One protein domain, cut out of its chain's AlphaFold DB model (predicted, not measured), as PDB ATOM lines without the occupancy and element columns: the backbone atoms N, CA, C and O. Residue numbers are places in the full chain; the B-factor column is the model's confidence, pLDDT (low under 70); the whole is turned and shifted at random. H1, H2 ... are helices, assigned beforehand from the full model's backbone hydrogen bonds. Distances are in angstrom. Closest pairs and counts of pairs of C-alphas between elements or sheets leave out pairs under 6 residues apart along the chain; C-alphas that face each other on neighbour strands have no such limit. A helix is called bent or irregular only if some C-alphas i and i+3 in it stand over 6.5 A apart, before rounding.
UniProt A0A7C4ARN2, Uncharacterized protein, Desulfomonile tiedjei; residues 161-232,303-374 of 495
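What this domain is: This is residues 161 to 232 and 303 to 374 of the 495 residues of an uncharacterized protein of Desulfomonile tiedjei (UniProt A0A7C4ARN2). Four long helices lie nearly aligned in a thin, loose slab, with contacts that pass from the arm H1a to H2, from H2 to H4 and from H4 to H3. H3 and H4 form a helical hairpin, and the short arm H1b turns off from H1a at one end of the slab. The printed part has 144 residues, with four named helices in the order H1, H2, H3, H4 and no named strand: the class is all helix. It is loose, with a radius of gyration of the C-alphas of 19.4 A, and its C-alphas span 66 by 33 by 16 A, only just flat.

Where its parts are: H1, residues 161 to 196, was assigned as one helix by its hydrogen bonds but is bent, with C-alphas 186 and 189 6.9 A apart. Its arm H1a, residues 161 to 186, begins at C-alpha 161 (-5.969, 59.970, -20.788) and measures 37.3 A; H1b, residues 189 to 196, measures 10.5 A. H2, residues 208 to 229, measures 31.3 A and begins at C-alpha 208 (-16.812, 39.952, -3.979). H3, residues 303 to 325, measures 33.7 A; it is neither bent nor irregular, but only just: C-alphas 305 and 308 are 6.1 A apart. H4, residues 336 to 373, the longest helix, measures 51.3 A and ends at C-alpha 373 (-5.778, 54.236, -34.346). H4 is irregular, with C-alphas 342 and 345 7.6 A apart and a kink of 57 degrees near residue 343.

How they stand to each other: H2, H3 and H4 make an up and down bundle, in which each helix runs against the one before it. H1a touches H2 at a shallow tilt of 12 degrees, opposite ways, with Ile 168 and Ile 218 as closest C-alphas at 5.7 A. H1b touches no helix, and its line stands to that of H1a at a steep tilt of 50 degrees. Residues 209 to 217 of H2 touch residues 349 to 360 of H4; the helices run the same way at a shallow tilt of 9 degrees, and their closest C-alphas, Leu 210 and Phe 353, are 5.9 A apart. H2 and H3 are close but not clearly touching, with the C-alphas of Ala 227 and Ala 305 closest at 6.6 A. In the hairpin, H3 touches H4 at a shallow tilt of 24 degrees, opposite ways; the closest C-alphas, Ser 313 and Gly 361, are 3.9 A apart. H1a is apart from H3 and from H4. In H1a, H1b and H2 every O i to N i+4 pair is within hydrogen-bond range; in H3 16 of 19 are, and in H4 31 of 34.

The domain as a whole: The two C-alphas farthest apart, Gln 197 and Lys 232, are 65.9 A from each other. Residues 233 to 302 are not printed, and C-alphas 232 and 303 are 13.7 A apart across this cut. The link from H1 to H2 is long, with 11 residues, and that from H3 to H4 is short, with 10. The mean pLDDT of the printed part is 84.1; it is under 70 at residues 199 to 201, 230 to 232 and 329 to 337.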
ATOM      1  N   LEU A 161      -6.197  59.937 -22.232       85.31
ATOM      2  CA  LEU A 161      -5.969  59.970 -20.788       85.31
ATOM      3  C   LEU A 161      -7.175  60.530 -20.020       85.31
ATOM      4  O   LEU A 161      -7.588  59.950 -19.021       85.31
ATOM      5  N   TYR A 162      -7.787  61.612 -20.501       87.69
ATOM      6  CA  TYR A 162      -8.985  62.200 -19.911       87.69
ATOM      7  C   TYR A 162     -10.146  61.206 -19.929       87.69
ATOM      8  O   TYR A 162     -10.820  61.019 -18.916       87.69
ATOM      9  N   ARG A 163     -10.346  60.499 -21.050       88.56
ATOM     10  CA  ARG A 163     -11.357  59.437 -21.154       88.56
ATOM     11  C   ARG A 163     -11.074  58.277 -20.193       88.56
ATOM     12  O   ARG A 163     -12.021  57.778 -19.589       88.56
ATOM     13  N   LEU A 164      -9.811  57.877 -20.021       89.00
ATOM     14  CA  LEU A 164      -9.403  56.857 -19.043       89.00
ATOM     15  C   LEU A 164      -9.723  57.311 -17.613       89.00
ATOM     16  O   LEU A 164     -10.419  56.605 -16.888       89.00
ATOM     17  N   CYS A 165      -9.306  58.517 -17.222       90.25
ATOM     18  CA  CYS A 165      -9.590  59.074 -15.897       90.25
ATOM     19  C   CYS A 165     -11.096  59.206 -15.634       90.25
ATOM     20  O   CYS A 165     -11.574  58.866 -14.551       90.25
ATOM     21  N   TRP A 166     -11.859  59.656 -16.632       93.00
ATOM     22  CA  TRP A 166     -13.312  59.764 -16.540       93.00
ATOM     23  C   TRP A 166     -13.987  58.396 -16.382       93.00
ATOM     24  O   TRP A 166     -14.942  58.258 -15.617       93.00
ATOM     25  N   ASN A 167     -13.480  57.363 -17.056       90.62
ATOM     26  CA  ASN A 167     -13.971  55.999 -16.892       90.62
ATOM     27  C   ASN A 167     -13.633  55.423 -15.511       90.62
ATOM     28  O   ASN A 167     -14.523  54.856 -14.879       90.62
ATOM     29  N   ILE A 168     -12.420  55.647 -14.996       93.19
ATOM     30  CA  ILE A 168     -12.051  55.267 -13.621       93.19
ATOM     31  C   ILE A 168     -13.010  55.917 -12.619       93.19
ATOM     32  O   ILE A 168     -13.531  55.240 -11.736       93.19
ATOM     33  N   PHE A 169     -13.311  57.207 -12.786       94.38
ATOM     34  CA  PHE A 169     -14.278  57.898 -11.934       94.38
ATOM     35  C   PHE A 169     -15.672  57.251 -11.995       94.38
ATOM     36  O   PHE A 169     -16.256  56.962 -10.951       94.38
ATOM     37  N   LYS A 170     -16.188  56.942 -13.193       93.38
ATOM     38  CA  LYS A 170     -17.468  56.224 -13.343       93.38
ATOM     39  C   LYS A 170     -17.457  54.869 -12.641       93.38
ATOM     40  O   LYS A 170     -18.433  54.523 -11.984       93.38
ATOM     41  N   LEU A 171     -16.368  54.113 -12.758       92.56
ATOM     42  CA  LEU A 171     -16.222  52.809 -12.113       92.56
ATOM     43  C   LEU A 171     -16.197  52.926 -10.587       92.56
ATOM     44  O   LEU A 171     -16.814  52.106  -9.912       92.56
ATOM     45  N   LEU A 172     -15.562  53.966 -10.039       94.38
ATOM     46  CA  LEU A 172     -15.606  54.263  -8.605       94.38
ATOM     47  C   LEU A 172     -17.024  54.618  -8.137       94.38
ATOM     48  O   LEU A 172     -17.457  54.137  -7.093       94.38
ATOM     49  N   VAL A 173     -17.779  55.398  -8.917       95.06
ATOM     50  CA  VAL A 173     -19.192  55.686  -8.612       95.06
ATOM     51  C   VAL A 173     -20.027  54.402  -8.641       95.06
ATOM     52  O   VAL A 173     -20.783  54.146  -7.707       95.06
ATOM     53  N   ILE A 174     -19.854  53.553  -9.660       92.56
ATOM     54  CA  ILE A 174     -20.529  52.248  -9.748       92.56
ATOM     55  C   ILE A 174     -20.172  51.374  -8.541       92.56
ATOM     56  O   ILE A 174     -21.061  50.760  -7.960       92.56
ATOM     57  N   LEU A 175     -18.907  51.353  -8.115       93.44
ATOM     58  CA  LEU A 175     -18.466  50.611  -6.934       93.44
ATOM     59  C   LEU A 175     -19.207  51.059  -5.668       93.44
ATOM     60  O   LEU A 175     -19.662  50.218  -4.894       93.44
ATOM     61  N   VAL A 176     -19.356  52.374  -5.474       93.88
ATOM     62  CA  VAL A 176     -20.106  52.944  -4.344       93.88
ATOM     63  C   VAL A 176     -21.581  52.549  -4.412       93.88
ATOM     64  O   VAL A 176     -22.139  52.134  -3.398       93.88
ATOM     65  N   VAL A 177     -22.200  52.606  -5.596       94.19
ATOM     66  CA  VAL A 177     -23.604  52.205  -5.794       94.19
ATOM     67  C   VAL A 177     -23.802  50.716  -5.515       94.19
ATOM     68  O   VAL A 177     -24.695  50.360  -4.753       94.19
ATOM     69  N   VAL A 178     -22.957  49.843  -6.072       90.62
ATOM     70  CA  VAL A 178     -23.018  48.392  -5.831       90.62
ATOM     71  C   VAL A 178     -22.856  48.102  -4.342       90.62
ATOM     72  O   VAL A 178     -23.666  47.377  -3.772       90.62
ATOM     73  N   LYS A 179     -21.877  48.726  -3.678       91.50
ATOM     74  CA  LYS A 179     -21.691  48.575  -2.232       91.50
ATOM     75  C   LYS A 179     -22.926  49.014  -1.444       91.50
ATOM     76  O   LYS A 179     -23.342  48.302  -0.536       91.50
ATOM     77  N   GLY A 180     -23.528  50.145  -1.814       91.25
ATOM     78  CA  GLY A 180     -24.767  50.633  -1.211       91.25
ATOM     79  C   GLY A 180     -25.943  49.671  -1.397       91.25
ATOM     80  O   GLY A 180     -26.670  49.421  -0.443       91.25
ATOM     81  N   LEU A 181     -26.098  49.080  -2.586       90.50
ATOM     82  CA  LEU A 181     -27.158  48.107  -2.879       90.50
ATOM     83  C   LEU A 181     -27.013  46.820  -2.062       90.50
ATOM     84  O   LEU A 181     -28.005  46.335  -1.527       90.50
ATOM     85  N   PHE A 182     -25.796  46.283  -1.932       89.06
ATOM     86  CA  PHE A 182     -25.560  45.088  -1.117       89.06
ATOM     87  C   PHE A 182     -25.736  45.372   0.376       89.06
ATOM     88  O   PHE A 182     -26.400  44.597   1.052       89.06
ATOM     89  N   MET A 183     -25.254  46.516   0.875       88.50
ATOM     90  CA  MET A 183     -25.524  46.935   2.256       88.50
ATOM     91  C   MET A 183     -27.024  47.098   2.517       88.50
ATOM     92  O   MET A 183     -27.525  46.662   3.549       88.50
ATOM     93  N   LEU A 184     -27.760  47.696   1.576       88.38
ATOM     94  CA  LEU A 184     -29.209  47.815   1.686       88.38
ATOM     95  C   LEU A 184     -29.869  46.433   1.720       88.38
ATOM     96  O   LEU A 184     -30.713  46.206   2.579       88.38
ATOM     97  N   ALA A 185     -29.466  45.514   0.840       86.00
ATOM     98  CA  ALA A 185     -29.983  44.147   0.804       86.00
ATOM     99  C   ALA A 185     -29.675  43.361   2.090       86.00
ATOM    100  O   ALA A 185     -30.541  42.625   2.556       86.00
ATOM    101  N   ASP A 186     -28.496  43.554   2.691       85.69
ATOM    102  CA  ASP A 186     -28.097  42.929   3.960       85.69
ATOM    103  C   ASP A 186     -28.908  43.459   5.154       85.69
ATOM    104  O   ASP A 186     -29.255  42.707   6.066       85.69
ATOM    105  N   HIS A 187     -29.234  44.755   5.163       85.88
ATOM    106  CA  HIS A 187     -29.954  45.394   6.270       85.88
ATOM    107  C   HIS A 187     -31.485  45.366   6.121       85.88
ATOM    108  O   HIS A 187     -32.194  45.499   7.124       85.88
ATOM    109  N   LEU A 188     -32.009  45.155   4.907       84.56
ATOM    110  CA  LEU A 188     -33.448  45.117   4.621       84.56
ATOM    111  C   LEU A 188     -34.211  44.093   5.485       84.56
ATOM    112  O   LEU A 188     -35.241  44.471   6.044       84.56
ATOM    113  N   PRO A 189     -33.736  42.841   5.674       81.06
ATOM    114  CA  PRO A 189     -34.438  41.857   6.499       81.06
ATOM    115  C   PRO A 189     -34.607  42.318   7.950       81.06
ATOM    116  O   PRO A 189     -35.676  42.147   8.536       81.06
ATOM    117  N   GLY A 190     -33.579  42.961   8.517       80.25
ATOM    118  CA  GLY A 190     -33.626  43.509   9.874       80.25
ATOM    119  C   GLY A 190     -34.612  44.672  10.005       80.25
ATOM    120  O   GLY A 190     -35.355  44.744  10.982       80.25
ATOM    121  N   PHE A 191     -34.671  45.544   8.995       82.00
ATOM    122  CA  PHE A 191     -35.618  46.660   8.955       82.00
ATOM    123  C   PHE A 191     -37.077  46.193   8.808       82.00
ATOM    124  O   PHE A 191     -37.970  46.686   9.501       82.00
ATOM    125  N   VAL A 192     -37.333  45.208   7.941       81.00
ATOM    126  CA  VAL A 192     -38.670  44.617   7.748       81.00
ATOM    127  C   VAL A 192     -39.140  43.914   9.020       81.00
ATOM    128  O   VAL A 192     -40.285  44.104   9.436       81.00
ATOM    129  N   TRP A 193     -38.251  43.175   9.690       82.12
ATOM    130  CA  TRP A 193     -38.553  42.542  10.974       82.12
ATOM    131  C   TRP A 193     -38.983  43.565  12.034       82.12
ATOM    132  O   TRP A 193     -40.013  43.386  12.682       82.12
ATOM    133  N   GLN A 194     -38.240  44.668  12.171       84.44
ATOM    134  CA  GLN A 194     -38.537  45.722  13.149       84.44
ATOM    135  C   GLN A 194     -39.878  46.426  12.899       84.44
ATOM    136  O   GLN A 194     -40.519  46.863  13.850       84.44
ATOM    137  N   THR A 195     -40.303  46.544  11.641       84.38
ATOM    138  CA  THR A 195     -41.497  47.316  11.256       84.38
ATOM    139  C   THR A 195     -42.766  46.474  11.145       84.38
ATOM    140  O   THR A 195     -43.846  46.963  11.463       84.38
ATOM    141  N   THR A 196     -42.656  45.218  10.709       82.69
ATOM    142  CA  THR A 196     -43.819  44.375  10.370       82.69
ATOM    143  C   THR A 196     -43.929  43.093  11.195       82.69
ATOM    144  O   THR A 196     -44.939  42.403  11.084       82.69
ATOM    145  N   GLN A 197     -42.912  42.749  12.000       78.56
ATOM    146  CA  GLN A 197     -42.776  41.446  12.677       78.56
ATOM    147  C   GLN A 197     -42.869  40.227  11.737       78.56
ATOM    148  O   GLN A 197     -43.053  39.097  12.188       78.56
ATOM    149  N   MET A 198     -42.718  40.425  10.423       72.88
ATOM    150  CA  MET A 198     -42.637  39.339   9.449       72.88
ATOM    151  C   MET A 198     -41.181  38.905   9.273       72.88
ATOM    152  O   MET A 198     -40.287  39.735   9.099       72.88
ATOM    153  N   THR A 199     -40.925  37.595   9.296       68.00
ATOM    154  CA  THR A 199     -39.601  37.036   9.005       68.00
ATOM    155  C   THR A 199     -39.402  36.912   7.495       68.00
ATOM    156  O   THR A 199     -40.032  36.096   6.825       68.00
ATOM    157  N   TRP A 200     -38.491  37.715   6.943       68.56
ATOM    158  CA  TRP A 200     -38.069  37.612   5.545       68.56
ATOM    159  C   TRP A 200     -36.663  37.015   5.477       68.56
ATOM    160  O   TRP A 200     -35.674  37.676   5.777       68.56
ATOM    161  N   ALA A 201     -36.571  35.733   5.122       66.19
ATOM    162  CA  ALA A 201     -35.306  35.004   5.057       66.19
ATOM    163  C   ALA A 201     -34.699  35.081   3.647       66.19
ATOM    164  O   ALA A 201     -34.697  34.094   2.918       66.19
ATOM    165  N   VAL A 202     -34.210  36.257   3.243       73.88
ATOM    166  CA  VAL A 202     -33.475  36.420   1.977       73.88
ATOM    167  C   VAL A 202     -31.986  36.185   2.224       73.88
ATOM    168  O   VAL A 202     -31.377  36.853   3.059       73.88
ATOM    169  N   ARG A 203     -31.383  35.241   1.497       79.00
ATOM    170  CA  ARG A 203     -29.939  34.997   1.536       79.00
ATOM    171  C   ARG A 203     -29.233  35.965   0.592       79.00
ATOM    172  O   ARG A 203     -29.386  35.873  -0.625       79.00
ATOM    173  N   VAL A 204     -28.431  36.869   1.147       80.50
ATOM    174  CA  VAL A 204     -27.610  37.784   0.350       80.50
ATOM    175  C   VAL A 204     -26.281  37.091  -0.012       80.50
ATOM    176  O   VAL A 204     -25.568  36.620   0.878       80.50
ATOM    177  N   PRO A 205     -25.946  36.946  -1.307       82.62
ATOM    178  CA  PRO A 205     -24.675  36.415  -1.769       82.62
ATOM    179  C   PRO A 205     -23.558  37.438  -1.557       82.62
ATOM    180  O   PRO A 205     -23.783  38.644  -1.479       82.62
ATOM    181  N   SER A 206     -22.318  36.957  -1.529       84.62
ATOM    182  CA  SER A 206     -21.160  37.844  -1.454       84.62
ATOM    183  C   SER A 206     -21.043  38.728  -2.705       84.62
ATOM    184  O   SER A 206     -21.109  38.235  -3.830       84.62
ATOM    185  N   ALA A 207     -20.794  40.026  -2.504       86.38
ATOM    186  CA  ALA A 207     -20.534  40.999  -3.569       86.38
ATOM    187  C   ALA A 207     -19.109  40.919  -4.157       86.38
ATOM    188  O   ALA A 207     -18.818  41.561  -5.168       86.38
ATOM    189  N   THR A 208     -18.213  40.125  -3.553       87.75
ATOM    190  CA  THR A 208     -16.812  39.952  -3.979       87.75
ATOM    191  C   THR A 208     -16.606  39.750  -5.490       87.75
ATOM    192  O   THR A 208     -15.721  40.415  -6.029       87.75
ATOM    193  N   PRO A 209     -17.374  38.905  -6.213       87.25
ATOM    194  CA  PRO A 209     -17.206  38.748  -7.662       87.25
ATOM    195  C   PRO A 209     -17.448  40.043  -8.453       87.25
ATOM    196  O   PRO A 209     -16.765  40.301  -9.440       87.25
ATOM    197  N   LEU A 210     -18.383  40.897  -8.031       89.44
ATOM    198  CA  LEU A 210     -18.620  42.176  -8.705       89.44
ATOM    199  C   LEU A 210     -17.500  43.177  -8.398       89.44
ATOM    200  O   LEU A 210     -17.039  43.884  -9.293       89.44
ATOM    201  N   TYR A 211     -17.005  43.191  -7.156       90.94
ATOM    202  CA  TYR A 211     -15.862  44.023  -6.775       90.94
ATOM    203  C   TYR A 211     -14.584  43.636  -7.518       90.94
ATOM    204  O   TYR A 211     -13.840  44.522  -7.934       90.94
ATOM    205  N   SER A 212     -14.338  42.339  -7.726       90.50
ATOM    206  CA  SER A 212     -13.157  41.880  -8.459       90.50
ATOM    207  C   SER A 212     -13.200  42.302  -9.926       90.50
ATOM    208  O   SER A 212     -12.193  42.793 -10.430       90.50
ATOM    209  N   ILE A 213     -14.360  42.224 -10.592       91.06
ATOM    210  CA  ILE A 213     -14.514  42.740 -11.960       91.06
ATOM    211  C   ILE A 213     -14.214  44.236 -12.012       91.06
ATOM    212  O   ILE A 213     -13.394  44.657 -12.825       91.06
ATOM    213  N   ILE A 214     -14.831  45.042 -11.142       92.56
ATOM    214  CA  ILE A 214     -14.613  46.496 -11.130       92.56
ATOM    215  C   ILE A 214     -13.133  46.820 -10.874       92.56
ATOM    216  O   ILE A 214     -12.562  47.676 -11.550       92.56
ATOM    217  N   ALA A 215     -12.484  46.103  -9.953       91.94
ATOM    218  CA  ALA A 215     -11.059  46.259  -9.687       91.94
ATOM    219  C   ALA A 215     -10.196  45.919 -10.914       91.94
ATOM    220  O   ALA A 215      -9.234  46.635 -11.192       91.94
ATOM    221  N   ILE A 216     -10.549  44.880 -11.679       92.19
ATOM    222  CA  ILE A 216      -9.861  44.530 -12.929       92.19
ATOM    223  C   ILE A 216     -10.038  45.644 -13.970       92.19
ATOM    224  O   ILE A 216      -9.047  46.064 -14.561       92.19
ATOM    225  N   PHE A 217     -11.253  46.173 -14.155       91.81
ATOM    226  CA  PHE A 217     -11.500  47.312 -15.053       91.81
ATOM    227  C   PHE A 217     -10.608  48.513 -14.713       91.81
ATOM    228  O   PHE A 217      -9.912  49.029 -15.585       91.81
ATOM    229  N   ILE A 218     -10.586  48.918 -13.437       93.56
ATOM    230  CA  ILE A 218      -9.759  50.039 -12.965       93.56
ATOM    231  C   ILE A 218      -8.274  49.737 -13.193       93.56
ATOM    232  O   ILE A 218      -7.543  50.589 -13.692       93.56
ATOM    233  N   SER A 219      -7.826  48.524 -12.863       92.00
ATOM    234  CA  SER A 219      -6.422  48.124 -13.009       92.00
ATOM    235  C   SER A 219      -5.958  48.207 -14.460       92.00
ATOM    236  O   SER A 219      -4.847  48.667 -14.725       92.00
ATOM    237  N   VAL A 220      -6.804  47.803 -15.410       90.00
ATOM    238  CA  VAL A 220      -6.451  47.898 -16.825       90.00
ATOM    239  C   VAL A 220      -6.466  49.344 -17.312       90.00
ATOM    240  O   VAL A 220      -5.520  49.738 -17.991       90.00
ATOM    241  N   ASP A 221      -7.449  50.161 -16.927       90.94
ATOM    242  CA  ASP A 221      -7.451  51.587 -17.286       90.94
ATOM    243  C   ASP A 221      -6.192  52.301 -16.749       90.94
ATOM    244  O   ASP A 221      -5.571  53.098 -17.456       90.94
ATOM    245  N   VAL A 222      -5.748  51.960 -15.533       90.69
ATOM    246  CA  VAL A 222      -4.490  52.461 -14.953       90.69
ATOM    247  C   VAL A 222      -3.274  51.972 -15.745       90.69
ATOM    248  O   VAL A 222      -2.391  52.772 -16.053       90.69
ATOM    249  N   LEU A 223      -3.218  50.691 -16.117       89.19
ATOM    250  CA  LEU A 223      -2.114  50.146 -16.914       89.19
ATOM    251  C   LEU A 223      -2.020  50.822 -18.292       89.19
ATOM    252  O   LEU A 223      -0.923  51.166 -18.736       89.19
ATOM    253  N   MET A 224      -3.162  51.065 -18.940       85.94
ATOM    254  CA  MET A 224      -3.244  51.796 -20.207       85.94
ATOM    255  C   MET A 224      -2.795  53.255 -20.049       85.94
ATOM    256  O   MET A 224      -2.054  53.766 -20.889       85.94
ATOM    257  N   ALA A 225      -3.174  53.917 -18.952       86.69
ATOM    258  CA  ALA A 225      -2.706  55.268 -18.650       86.69
ATOM    259  C   ALA A 225      -1.179  55.305 -18.459       86.69
ATOM    260  O   ALA A 225      -0.506  56.157 -19.037       86.69
ATOM    261  N   ILE A 226      -0.609  54.351 -17.713       85.62
ATOM    262  CA  ILE A 226       0.846  54.234 -17.522       85.62
ATOM    263  C   ILE A 226       1.557  54.017 -18.864       85.62
ATOM    264  O   ILE A 226       2.592  54.640 -19.108       85.62
ATOM    265  N   ALA A 227       1.002  53.187 -19.752       81.88
ATOM    266  CA  ALA A 227       1.571  52.953 -21.079       81.88
ATOM    267  C   ALA A 227       1.675  54.245 -21.913       81.88
ATOM    268  O   ALA A 227       2.682  54.441 -22.592       81.88
ATOM    269  N   LEU A 228       0.696  55.154 -21.807       77.81
ATOM    270  CA  LEU A 228       0.748  56.478 -22.446       77.81
ATOM    271  C   LEU A 228       1.831  57.381 -21.842       77.81
ATOM    272  O   LEU A 228       2.503  58.109 -22.568       77.81
ATOM    273  N   PHE A 229       2.032  57.333 -20.521       74.06
ATOM    274  CA  PHE A 229       3.057  58.139 -19.844       74.06
ATOM    275  C   PHE A 229       4.492  57.699 -20.159       74.06
ATOM    276  O   PHE A 229       5.408  58.523 -20.116       74.06
ATOM    277  N   MET A 230       4.702  56.417 -20.464       69.56
ATOM    278  CA  MET A 230       6.029  55.875 -20.783       69.56
ATOM    279  C   MET A 230       6.540  56.298 -22.169       69.56
ATOM    280  O   MET A 230       7.730  56.114 -22.456       69.56
ATOM    281  N   ASP A 231       5.693  56.899 -23.012       67.25
ATOM    282  CA  ASP A 231       6.109  57.430 -24.307       67.25
ATOM    283  C   ASP A 231       6.863  58.762 -24.120       67.25
ATOM    284  O   ASP A 231       6.303  59.862 -24.080       67.25
ATOM    285  N   LYS A 232       8.179  58.655 -23.898       59.88
ATOM    286  CA  LYS A 232       9.063  59.812 -23.716       59.88
ATOM    287  C   LYS A 232       9.182  60.591 -25.021       59.88
ATOM    288  O   LYS A 232       9.808  60.128 -25.972       59.88
ATOM    289  N   ARG A 303       1.158  51.940 -28.825       73.56
ATOM    290  CA  ARG A 303       0.474  50.931 -29.649       73.56
ATOM    291  C   ARG A 303       0.792  49.497 -29.225       73.56
ATOM    292  O   ARG A 303      -0.045  48.615 -29.391       73.56
ATOM    293  N   ALA A 304       1.953  49.259 -28.608       77.12
ATOM    294  CA  ALA A 304       2.309  47.946 -28.074       77.12
ATOM    295  C   ALA A 304       1.334  47.474 -26.978       77.12
ATOM    296  O   ALA A 304       1.102  46.274 -26.841       77.12
ATOM    297  N   ALA A 305       0.717  48.406 -26.240       78.88
ATOM    298  CA  ALA A 305      -0.284  48.095 -25.221       78.88
ATOM    299  C   ALA A 305      -1.614  47.591 -25.817       78.88
ATOM    300  O   ALA A 305      -2.380  46.922 -25.125       78.88
ATOM    301  N   ALA A 306      -1.868  47.836 -27.108       81.88
ATOM    302  CA  ALA A 306      -3.080  47.370 -27.773       81.88
ATOM    303  C   ALA A 306      -3.102  45.848 -27.974       81.88
ATOM    304  O   ALA A 306      -4.150  45.230 -27.826       81.88
ATOM    305  N   TYR A 307      -1.959  45.224 -28.274       82.94
ATOM    306  CA  TYR A 307      -1.874  43.779 -28.526       82.94
ATOM    307  C   TYR A 307      -2.336  42.908 -27.345       82.94
ATOM    308  O   TYR A 307      -3.197  42.050 -27.556       82.94
ATOM    309  N   PRO A 308      -1.844  43.101 -26.102       83.69
ATOM    310  CA  PRO A 308      -2.357  42.342 -24.967       83.69
ATOM    311  C   PRO A 308      -3.827  42.669 -24.682       83.69
ATOM    312  O   PRO A 308      -4.586  41.756 -24.370       83.69
ATOM    313  N   ALA A 309      -4.259  43.927 -24.850       85.88
ATOM    314  CA  ALA A 309      -5.660  44.316 -24.676       85.88
ATOM    315  C   ALA A 309      -6.588  43.607 -25.679       85.88
ATOM    316  O   ALA A 309      -7.662  43.147 -25.301       85.88
ATOM    317  N   MET A 310      -6.158  43.428 -26.930       85.69
ATOM    318  CA  MET A 310      -6.892  42.654 -27.934       85.69
ATOM    319  C   MET A 310      -7.042  41.179 -27.544       85.69
ATOM    320  O   MET A 310      -8.145  40.636 -27.597       85.69
ATOM    321  N   ILE A 311      -5.952  40.523 -27.135       87.06
ATOM    322  CA  ILE A 311      -5.990  39.108 -26.728       87.06
ATOM    323  C   ILE A 311      -6.894  38.940 -25.503       87.06
ATOM    324  O   ILE A 311      -7.769  38.077 -25.483       87.06
ATOM    325  N   LEU A 312      -6.727  39.807 -24.500       88.38
ATOM    326  CA  LEU A 312      -7.563  39.820 -23.302       88.38
ATOM    327  C   LEU A 312      -9.031  40.081 -23.640       88.38
ATOM    328  O   LEU A 312      -9.902  39.432 -23.063       88.38
ATOM    329  N   SER A 313      -9.311  40.968 -24.599       89.19
ATOM    330  CA  SER A 313     -10.656  41.201 -25.122       89.19
ATOM    331  C   SER A 313     -11.264  39.907 -25.651       89.19
ATOM    332  O   SER A 313     -12.317  39.488 -25.175       89.19
ATOM    333  N   ALA A 314     -10.589  39.227 -26.580       88.38
ATOM    334  CA  ALA A 314     -11.085  37.981 -27.162       88.38
ATOM    335  C   ALA A 314     -11.349  36.908 -26.089       88.38
ATOM    336  O   ALA A 314     -12.437  36.331 -26.040       88.38
ATOM    337  N   CYS A 315     -10.390  36.701 -25.181       90.50
ATOM    338  CA  CYS A 315     -10.492  35.703 -24.117       90.50
ATOM    339  C   CYS A 315     -11.635  35.996 -23.139       90.50
ATOM    340  O   CYS A 315     -12.441  35.113 -22.859       90.50
ATOM    341  N   THR A 316     -11.729  37.222 -22.618       91.75
ATOM    342  CA  THR A 316     -12.775  37.594 -21.646       91.75
ATOM    343  C   THR A 316     -14.162  37.526 -22.271       91.75
ATOM    344  O   THR A 316     -15.072  36.956 -21.677       91.75
ATOM    345  N   THR A 317     -14.312  37.996 -23.509       89.88
ATOM    346  CA  THR A 317     -15.588  37.928 -24.226       89.88
ATOM    347  C   THR A 317     -16.031  36.477 -24.439       89.88
ATOM    348  O   THR A 317     -17.160  36.125 -24.099       89.88
ATOM    349  N   ALA A 318     -15.134  35.611 -24.926       89.44
ATOM    350  CA  ALA A 318     -15.428  34.194 -25.132       89.44
ATOM    351  C   ALA A 318     -15.739  33.462 -23.816       89.44
ATOM    352  O   ALA A 318     -16.709  32.710 -23.749       89.44
ATOM    353  N   LEU A 319     -14.969  33.719 -22.750       91.25
ATOM    354  CA  LEU A 319     -15.199  33.136 -21.423       91.25
ATOM    355  C   LEU A 319     -16.530  33.585 -20.812       91.25
ATOM    356  O   LEU A 319     -17.230  32.769 -20.217       91.25
ATOM    357  N   GLY A 320     -16.897  34.858 -20.971       90.88
ATOM    358  CA  GLY A 320     -18.167  35.391 -20.483       90.88
ATOM    359  C   GLY A 320     -19.367  34.747 -21.181       90.88
ATOM    360  O   GLY A 320     -20.280  34.267 -20.510       90.88
ATOM    361  N   PHE A 321     -19.333  34.644 -22.516       89.56
ATOM    362  CA  PHE A 321     -20.367  33.930 -23.276       89.56
ATOM    363  C   PHE A 321     -20.414  32.442 -22.934       89.56
ATOM    364  O   PHE A 321     -21.496  31.905 -22.716       89.56
ATOM    365  N   TYR A 322     -19.260  31.783 -22.822       90.25
ATOM    366  CA  TYR A 322     -19.200  30.384 -22.413       90.25
ATOM    367  C   TYR A 322     -19.828  30.164 -21.036       90.25
ATOM    368  O   TYR A 322     -20.649  29.266 -20.867       90.25
ATOM    369  N   GLY A 323     -19.488  31.001 -20.055       88.56
ATOM    370  CA  GLY A 323     -20.044  30.897 -18.709       88.56
ATOM    371  C   GLY A 323     -21.549  31.157 -18.665       88.56
ATOM    372  O   GLY A 323     -22.241  30.507 -17.887       88.56
ATOM    373  N   LEU A 324     -22.068  32.051 -19.517       88.06
ATOM    374  CA  LEU A 324     -23.508  32.297 -19.647       88.06
ATOM    375  C   LEU A 324     -24.236  31.118 -20.297       88.06
ATOM    376  O   LEU A 324     -25.290  30.731 -19.817       88.06
ATOM    377  N   MET A 325     -23.671  30.528 -21.351       85.88
ATOM    378  CA  MET A 325     -24.280  29.404 -22.074       85.88
ATOM    379  C   MET A 325     -24.191  28.069 -21.323       85.88
ATOM    380  O   MET A 325     -24.946  27.140 -21.609       85.88
ATOM    381  N   THR A 326     -23.219  27.938 -20.419       84.25
ATOM    382  CA  THR A 326     -23.010  26.743 -19.580       84.25
ATOM    383  C   THR A 326     -23.500  26.947 -18.153       84.25
ATOM    384  O   THR A 326     -23.180  26.163 -17.260       84.25
ATOM    385  N   MET A 327     -24.269  28.011 -17.923       82.56
ATOM    386  CA  MET A 327     -24.794  28.312 -16.611       82.56
ATOM    387  C   MET A 327     -25.769  27.211 -16.199       82.56
ATOM    388  O   MET A 327     -26.772  26.960 -16.863       82.56
ATOM    389  N   GLU A 328     -25.456  26.555 -15.088       77.12
ATOM    390  CA  GLU A 328     -26.329  25.600 -14.421       77.12
ATOM    391  C   GLU A 328     -26.576  26.088 -12.994       77.12
ATOM    392  O   GLU A 328     -25.644  26.475 -12.271       77.12
ATOM    393  N   PHE A 329     -27.851  26.103 -12.604       69.38
ATOM    394  CA  PHE A 329     -28.269  26.351 -11.232       69.38
ATOM    395  C   PHE A 329     -28.401  25.004 -10.526       69.38
ATOM    396  O   PHE A 329     -29.231  24.179 -10.902       69.38
ATOM    397  N   GLY A 330     -27.556  24.772  -9.523       57.50
ATOM    398  CA  GLY A 330     -27.693  23.616  -8.644       57.50
ATOM    399  C   GLY A 330     -28.825  23.846  -7.644       57.50
ATOM    400  O   GLY A 330     -28.882  24.903  -7.022       57.50
ATOM    401  N   GLY A 331     -29.706  22.858  -7.483       60.78
ATOM    402  CA  GLY A 331     -30.732  22.845  -6.438       60.78
ATOM    403  C   GLY A 331     -32.117  22.451  -6.946       60.78
ATOM    404  O   GLY A 331     -32.598  22.957  -7.958       60.78
ATOM    405  N   THR A 332     -32.768  21.548  -6.219       62.59
ATOM    406  CA  THR A 332     -34.210  21.301  -6.313       62.59
ATOM    407  C   THR A 332     -34.905  22.198  -5.295       62.59
ATOM    408  O   THR A 332     -34.521  22.195  -4.128       62.59
ATOM    409  N   PHE A 333     -35.890  22.979  -5.732       67.19
ATOM    410  CA  PHE A 333     -36.640  23.891  -4.870       67.19
ATOM    411  C   PHE A 333     -38.112  23.498  -4.903       67.19
ATOM    412  O   PHE A 333     -38.672  23.348  -5.986       67.19
ATOM    413  N   ASP A 334     -38.737  23.372  -3.734       64.50
ATOM    414  CA  ASP A 334     -40.127  22.911  -3.631       64.50
ATOM    415  C   ASP A 334     -41.136  24.025  -3.964       64.50
ATOM    416  O   ASP A 334     -42.312  23.763  -4.205       64.50
ATOM    417  N   SER A 335     -40.697  25.293  -3.990       69.31
ATOM    418  CA  SER A 335     -41.545  26.440  -4.342       69.31
ATOM    419  C   SER A 335     -40.772  27.635  -4.917       69.31
ATOM    420  O   SER A 335     -39.593  27.857  -4.627       69.31
ATOM    421  N   VAL A 336     -41.480  28.478  -5.681       67.81
ATOM    422  CA  VAL A 336     -40.955  29.734  -6.255       67.81
ATOM    423  C   VAL A 336     -40.465  30.706  -5.174       67.81
ATOM    424  O   VAL A 336     -39.427  31.345  -5.340       67.81
ATOM    425  N   GLY A 337     -41.176  30.790  -4.045       69.75
ATOM    426  CA  GLY A 337     -40.794  31.646  -2.919       69.75
ATOM    427  C   GLY A 337     -39.477  31.218  -2.267       69.75
ATOM    428  O   GLY A 337     -38.640  32.068  -1.970       69.75
ATOM    429  N   GLN A 338     -39.250  29.908  -2.114       72.94
ATOM    430  CA  GLN A 338     -37.982  29.377  -1.595       72.94
ATOM    431  C   GLN A 338     -36.816  29.644  -2.552       72.94
ATOM    432  O   GLN A 338     -35.749  30.056  -2.102       72.94
ATOM    433  N   PHE A 339     -37.021  29.492  -3.863       72.94
ATOM    434  CA  PHE A 339     -36.003  29.840  -4.857       72.94
ATOM    435  C   PHE A 339     -35.637  31.331  -4.806       72.94
ATOM    436  O   PHE A 339     -34.456  31.675  -4.726       72.94
ATOM    437  N   ALA A 340     -36.637  32.220  -4.803       74.38
ATOM    438  CA  ALA A 340     -36.418  33.666  -4.752       74.38
ATOM    439  C   ALA A 340     -35.655  34.088  -3.485       74.38
ATOM    440  O   ALA A 340     -34.748  34.915  -3.556       74.38
ATOM    441  N   ALA A 341     -35.985  33.473  -2.348       74.31
ATOM    442  CA  ALA A 341     -35.368  33.750  -1.059       74.31
ATOM    443  C   ALA A 341     -33.934  33.199  -0.932       74.31
ATOM    444  O   ALA A 341     -33.086  33.845  -0.319       74.31
ATOM    445  N   GLN A 342     -33.643  32.023  -1.499       75.44
ATOM    446  CA  GLN A 342     -32.385  31.308  -1.244       75.44
ATOM    447  C   GLN A 342     -31.345  31.417  -2.363       75.44
ATOM    448  O   GLN A 342     -30.153  31.423  -2.062       75.44
ATOM    449  N   ALA A 343     -31.773  31.489  -3.627       77.31
ATOM    450  CA  ALA A 343     -30.891  31.403  -4.797       77.31
ATOM    451  C   ALA A 343     -31.131  32.505  -5.845       77.31
ATOM    452  O   ALA A 343     -30.296  32.708  -6.727       77.31
ATOM    453  N   GLY A 344     -32.236  33.252  -5.750       78.75
ATOM    454  CA  GLY A 344     -32.590  34.297  -6.713       78.75
ATOM    455  C   GLY A 344     -31.527  35.393  -6.832       78.75
ATOM    456  O   GLY A 344     -31.069  35.699  -7.934       78.75
ATOM    457  N   LEU A 345     -31.072  35.950  -5.704       81.88
ATOM    458  CA  LEU A 345     -30.066  37.019  -5.721       81.88
ATOM    459  C   LEU A 345     -28.683  36.509  -6.165       81.88
ATOM    460  O   LEU A 345     -27.940  37.231  -6.831       81.88
ATOM    461  N   GLU A 346     -28.345  35.257  -5.844       83.69
ATOM    462  CA  GLU A 346     -27.118  34.597  -6.307       83.69
ATOM    463  C   GLU A 346     -27.137  34.403  -7.828       83.69
ATOM    464  O   GLU A 346     -26.155  34.716  -8.503       83.69
ATOM    465  N   CYS A 347     -28.277  33.978  -8.378       81.81
ATOM    466  CA  CYS A 347     -28.496  33.872  -9.815       81.81
ATOM    467  C   CYS A 347     -28.274  35.213 -10.517       81.81
ATOM    468  O   CYS A 347     -27.452  35.302 -11.432       81.81
ATOM    469  N   VAL A 348     -28.935  36.270 -10.037       86.25
ATOM    470  CA  VAL A 348     -28.786  37.622 -10.589       86.25
ATOM    471  C   VAL A 348     -27.331  38.082 -10.502       86.25
ATOM    472  O   VAL A 348     -26.780  38.556 -11.493       86.25
ATOM    473  N   THR A 349     -26.672  37.884  -9.361       87.44
ATOM    474  CA  THR A 349     -25.270  38.286  -9.164       87.44
ATOM    475  C   THR A 349     -24.326  37.538 -10.106       87.44
ATOM    476  O   THR A 349     -23.419  38.144 -10.677       87.44
ATOM    477  N   ARG A 350     -24.548  36.237 -10.328       87.75
ATOM    478  CA  ARG A 350     -23.739  35.414 -11.239       87.75
ATOM    479  C   ARG A 350     -23.952  35.798 -12.705       87.75
ATOM    480  O   ARG A 350     -22.974  35.880 -13.445       87.75
ATOM    481  N   VAL A 351     -25.188  36.094 -13.114       89.00
ATOM    482  CA  VAL A 351     -25.474  36.633 -14.456       89.00
ATOM    483  C   VAL A 351     -24.804  37.994 -14.635       89.00
ATOM    484  O   VAL A 351     -24.090  38.189 -15.615       89.00
ATOM    485  N   LEU A 352     -24.961  38.914 -13.676       91.00
ATOM    486  CA  LEU A 352     -24.329  40.238 -13.716       91.00
ATOM    487  C   LEU A 352     -22.804  40.147 -13.780       91.00
ATOM    488  O   LEU A 352     -22.183  40.892 -14.534       91.00
ATOM    489  N   PHE A 353     -22.203  39.217 -13.038       91.44
ATOM    490  CA  PHE A 353     -20.773  38.945 -13.107       91.44
ATOM    491  C   PHE A 353     -20.358  38.531 -14.522       91.44
ATOM    492  O   PHE A 353     -19.487  39.159 -15.114       91.44
ATOM    493  N   LEU A 354     -21.004  37.519 -15.107       91.81
ATOM    494  CA  LEU A 354     -20.639  37.024 -16.436       91.81
ATOM    495  C   LEU A 354     -20.889  38.060 -17.540       91.81
ATOM    496  O   LEU A 354     -20.055  38.222 -18.431       91.81
ATOM    497  N   VAL A 355     -21.984  38.819 -17.451       91.50
ATOM    498  CA  VAL A 355     -22.232  39.978 -18.323       91.50
ATOM    499  C   VAL A 355     -21.134  41.029 -18.139       91.50
ATOM    500  O   VAL A 355     -20.633  41.565 -19.124       91.50
ATOM    501  N   GLY A 356     -20.697  41.277 -16.905       91.75
ATOM    502  CA  GLY A 356     -19.558  42.138 -16.591       91.75
ATOM    503  C   GLY A 356     -18.252  41.663 -17.235       91.75
ATOM    504  O   GLY A 356     -17.502  42.487 -17.752       91.75
ATOM    505  N   VAL A 357     -18.003  40.349 -17.288       93.44
ATOM    506  CA  VAL A 357     -16.848  39.759 -17.993       93.44
ATOM    507  C   VAL A 357     -16.943  39.988 -19.508       93.44
ATOM    508  O   VAL A 357     -15.951  40.369 -20.129       93.44
ATOM    509  N   VAL A 358     -18.129  39.836 -20.110       90.81
ATOM    510  CA  VAL A 358     -18.347  40.166 -21.534       90.81
ATOM    511  C   VAL A 358     -18.122  41.661 -21.789       90.81
ATOM    512  O   VAL A 358     -17.448  42.041 -22.748       90.81
ATOM    513  N   MET A 359     -18.641  42.525 -20.913       91.75
ATOM    514  CA  MET A 359     -18.442  43.974 -20.998       91.75
ATOM    515  C   MET A 359     -16.974  44.373 -20.837       91.75
ATOM    516  O   MET A 359     -16.535  45.302 -21.513       91.75
ATOM    517  N   LEU A 360     -16.215  43.674 -19.984       91.75
ATOM    518  CA  LEU A 360     -14.774  43.867 -19.827       91.75
ATOM    519  C   LEU A 360     -14.063  43.616 -21.151       91.75
ATOM    520  O   LEU A 360     -13.268  44.452 -21.572       91.75
ATOM    521  N   GLY A 361     -14.416  42.537 -21.850       89.12
ATOM    522  CA  GLY A 361     -13.895  42.268 -23.186       89.12
ATOM    523  C   GLY A 361     -14.193  43.400 -24.164       89.12
ATOM    524  O   GLY A 361     -13.275  43.989 -24.730       89.12
ATOM    525  N   GLY A 362     -15.457  43.820 -24.258       88.75
ATOM    526  CA  GLY A 362     -15.852  44.954 -25.100       88.75
ATOM    527  C   GLY A 362     -15.200  46.296 -24.722       88.75
ATOM    528  O   GLY A 362     -15.074  47.189 -25.563       88.75
ATOM    529  N   HIS A 363     -14.793  46.478 -23.465       89.69
ATOM    530  CA  HIS A 363     -14.033  47.644 -23.005       89.69
ATOM    531  C   HIS A 363     -12.569  47.573 -23.444       89.69
ATOM    532  O   HIS A 363     -12.047  48.545 -23.988       89.69
ATOM    533  N   MET A 364     -11.938  46.403 -23.310       89.12
ATOM    534  CA  MET A 364     -10.576  46.167 -23.801       89.12
ATOM    535  C   MET A 364     -10.468  46.323 -25.313       89.12
ATOM    536  O   MET A 364      -9.528  46.952 -25.792       89.12
ATOM    537  N   ALA A 365     -11.451  45.819 -26.059       85.38
ATOM    538  CA  ALA A 365     -11.553  45.995 -27.504       85.38
ATOM    539  C   ALA A 365     -11.557  47.478 -27.907       85.38
ATOM    540  O   ALA A 365     -10.798  47.884 -28.786       85.38
ATOM    541  N   ARG A 366     -12.366  48.301 -27.224       87.19
ATOM    542  CA  ARG A 366     -12.451  49.747 -27.482       87.19
ATOM    543  C   ARG A 366     -11.132  50.464 -27.223       87.19
ATOM    544  O   ARG A 366     -10.741  51.329 -28.005       87.19
ATOM    545  N   TRP A 367     -10.437  50.114 -26.144       86.69
ATOM    546  CA  TRP A 367      -9.130  50.701 -25.863       86.69
ATOM    547  C   TRP A 367      -8.067  50.229 -26.842       86.69
ATOM    548  O   TRP A 367      -7.337  51.061 -27.370       86.69
ATOM    549  N   ALA A 368      -8.017  48.933 -27.146       84.75
ATOM    550  CA  ALA A 368      -7.111  48.401 -28.152       84.75
ATOM    551  C   ALA A 368      -7.279  49.137 -29.488       84.75
ATOM    552  O   ALA A 368      -6.294  49.585 -30.070       84.75
ATOM    553  N   GLU A 369      -8.519  49.350 -29.925       80.31
ATOM    554  CA  GLU A 369      -8.820  50.121 -31.124       80.31
ATOM    555  C   GLU A 369      -8.340  51.579 -31.020       80.31
ATOM    556  O   GLU A 369      -7.696  52.078 -31.942       80.31
ATOM    557  N   ALA A 370      -8.583  52.258 -29.895       81.69
ATOM    558  CA  ALA A 370      -8.094  53.621 -29.678       81.69
ATOM    559  C   ALA A 370      -6.559  53.711 -29.767       81.69
ATOM    560  O   ALA A 370      -6.033  54.624 -30.402       81.69
ATOM    561  N   PHE A 371      -5.840  52.738 -29.199       80.62
ATOM    562  CA  PHE A 371      -4.379  52.660 -29.280       80.62
ATOM    563  C   PHE A 371      -3.872  52.285 -30.676       80.62
ATOM    564  O   PHE A 371      -2.827  52.772 -31.095       80.62
ATOM    565  N   LEU A 372      -4.599  51.453 -31.420       77.81
ATOM    566  CA  LEU A 372      -4.237  51.064 -32.787       77.81
ATOM    567  C   LEU A 372      -4.508  52.160 -33.817       77.81
ATOM    568  O   LEU A 372      -3.841  52.180 -34.853       77.81
ATOM    569  N   ARG A 373      -5.463  53.053 -33.533       76.00
ATOM    570  CA  ARG A 373      -5.778  54.236 -34.346       76.00
ATOM    571  C   ARG A 373      -4.786  55.385 -34.153       76.00
ATOM    572  O   ARG A 373      -4.708  56.249 -35.028       76.00
ATOM    573  N   LEU A 374      -4.021  55.388 -33.056       76.19
ATOM    574  CA  LEU A 374      -2.903  56.312 -32.877       76.19
ATOM    575  C   LEU A 374      -1.851  56.034 -33.953       76.19
ATOM    576  O   LEU A 374      -1.159  55.016 -33.939       76.19
TER     577      LEU A 374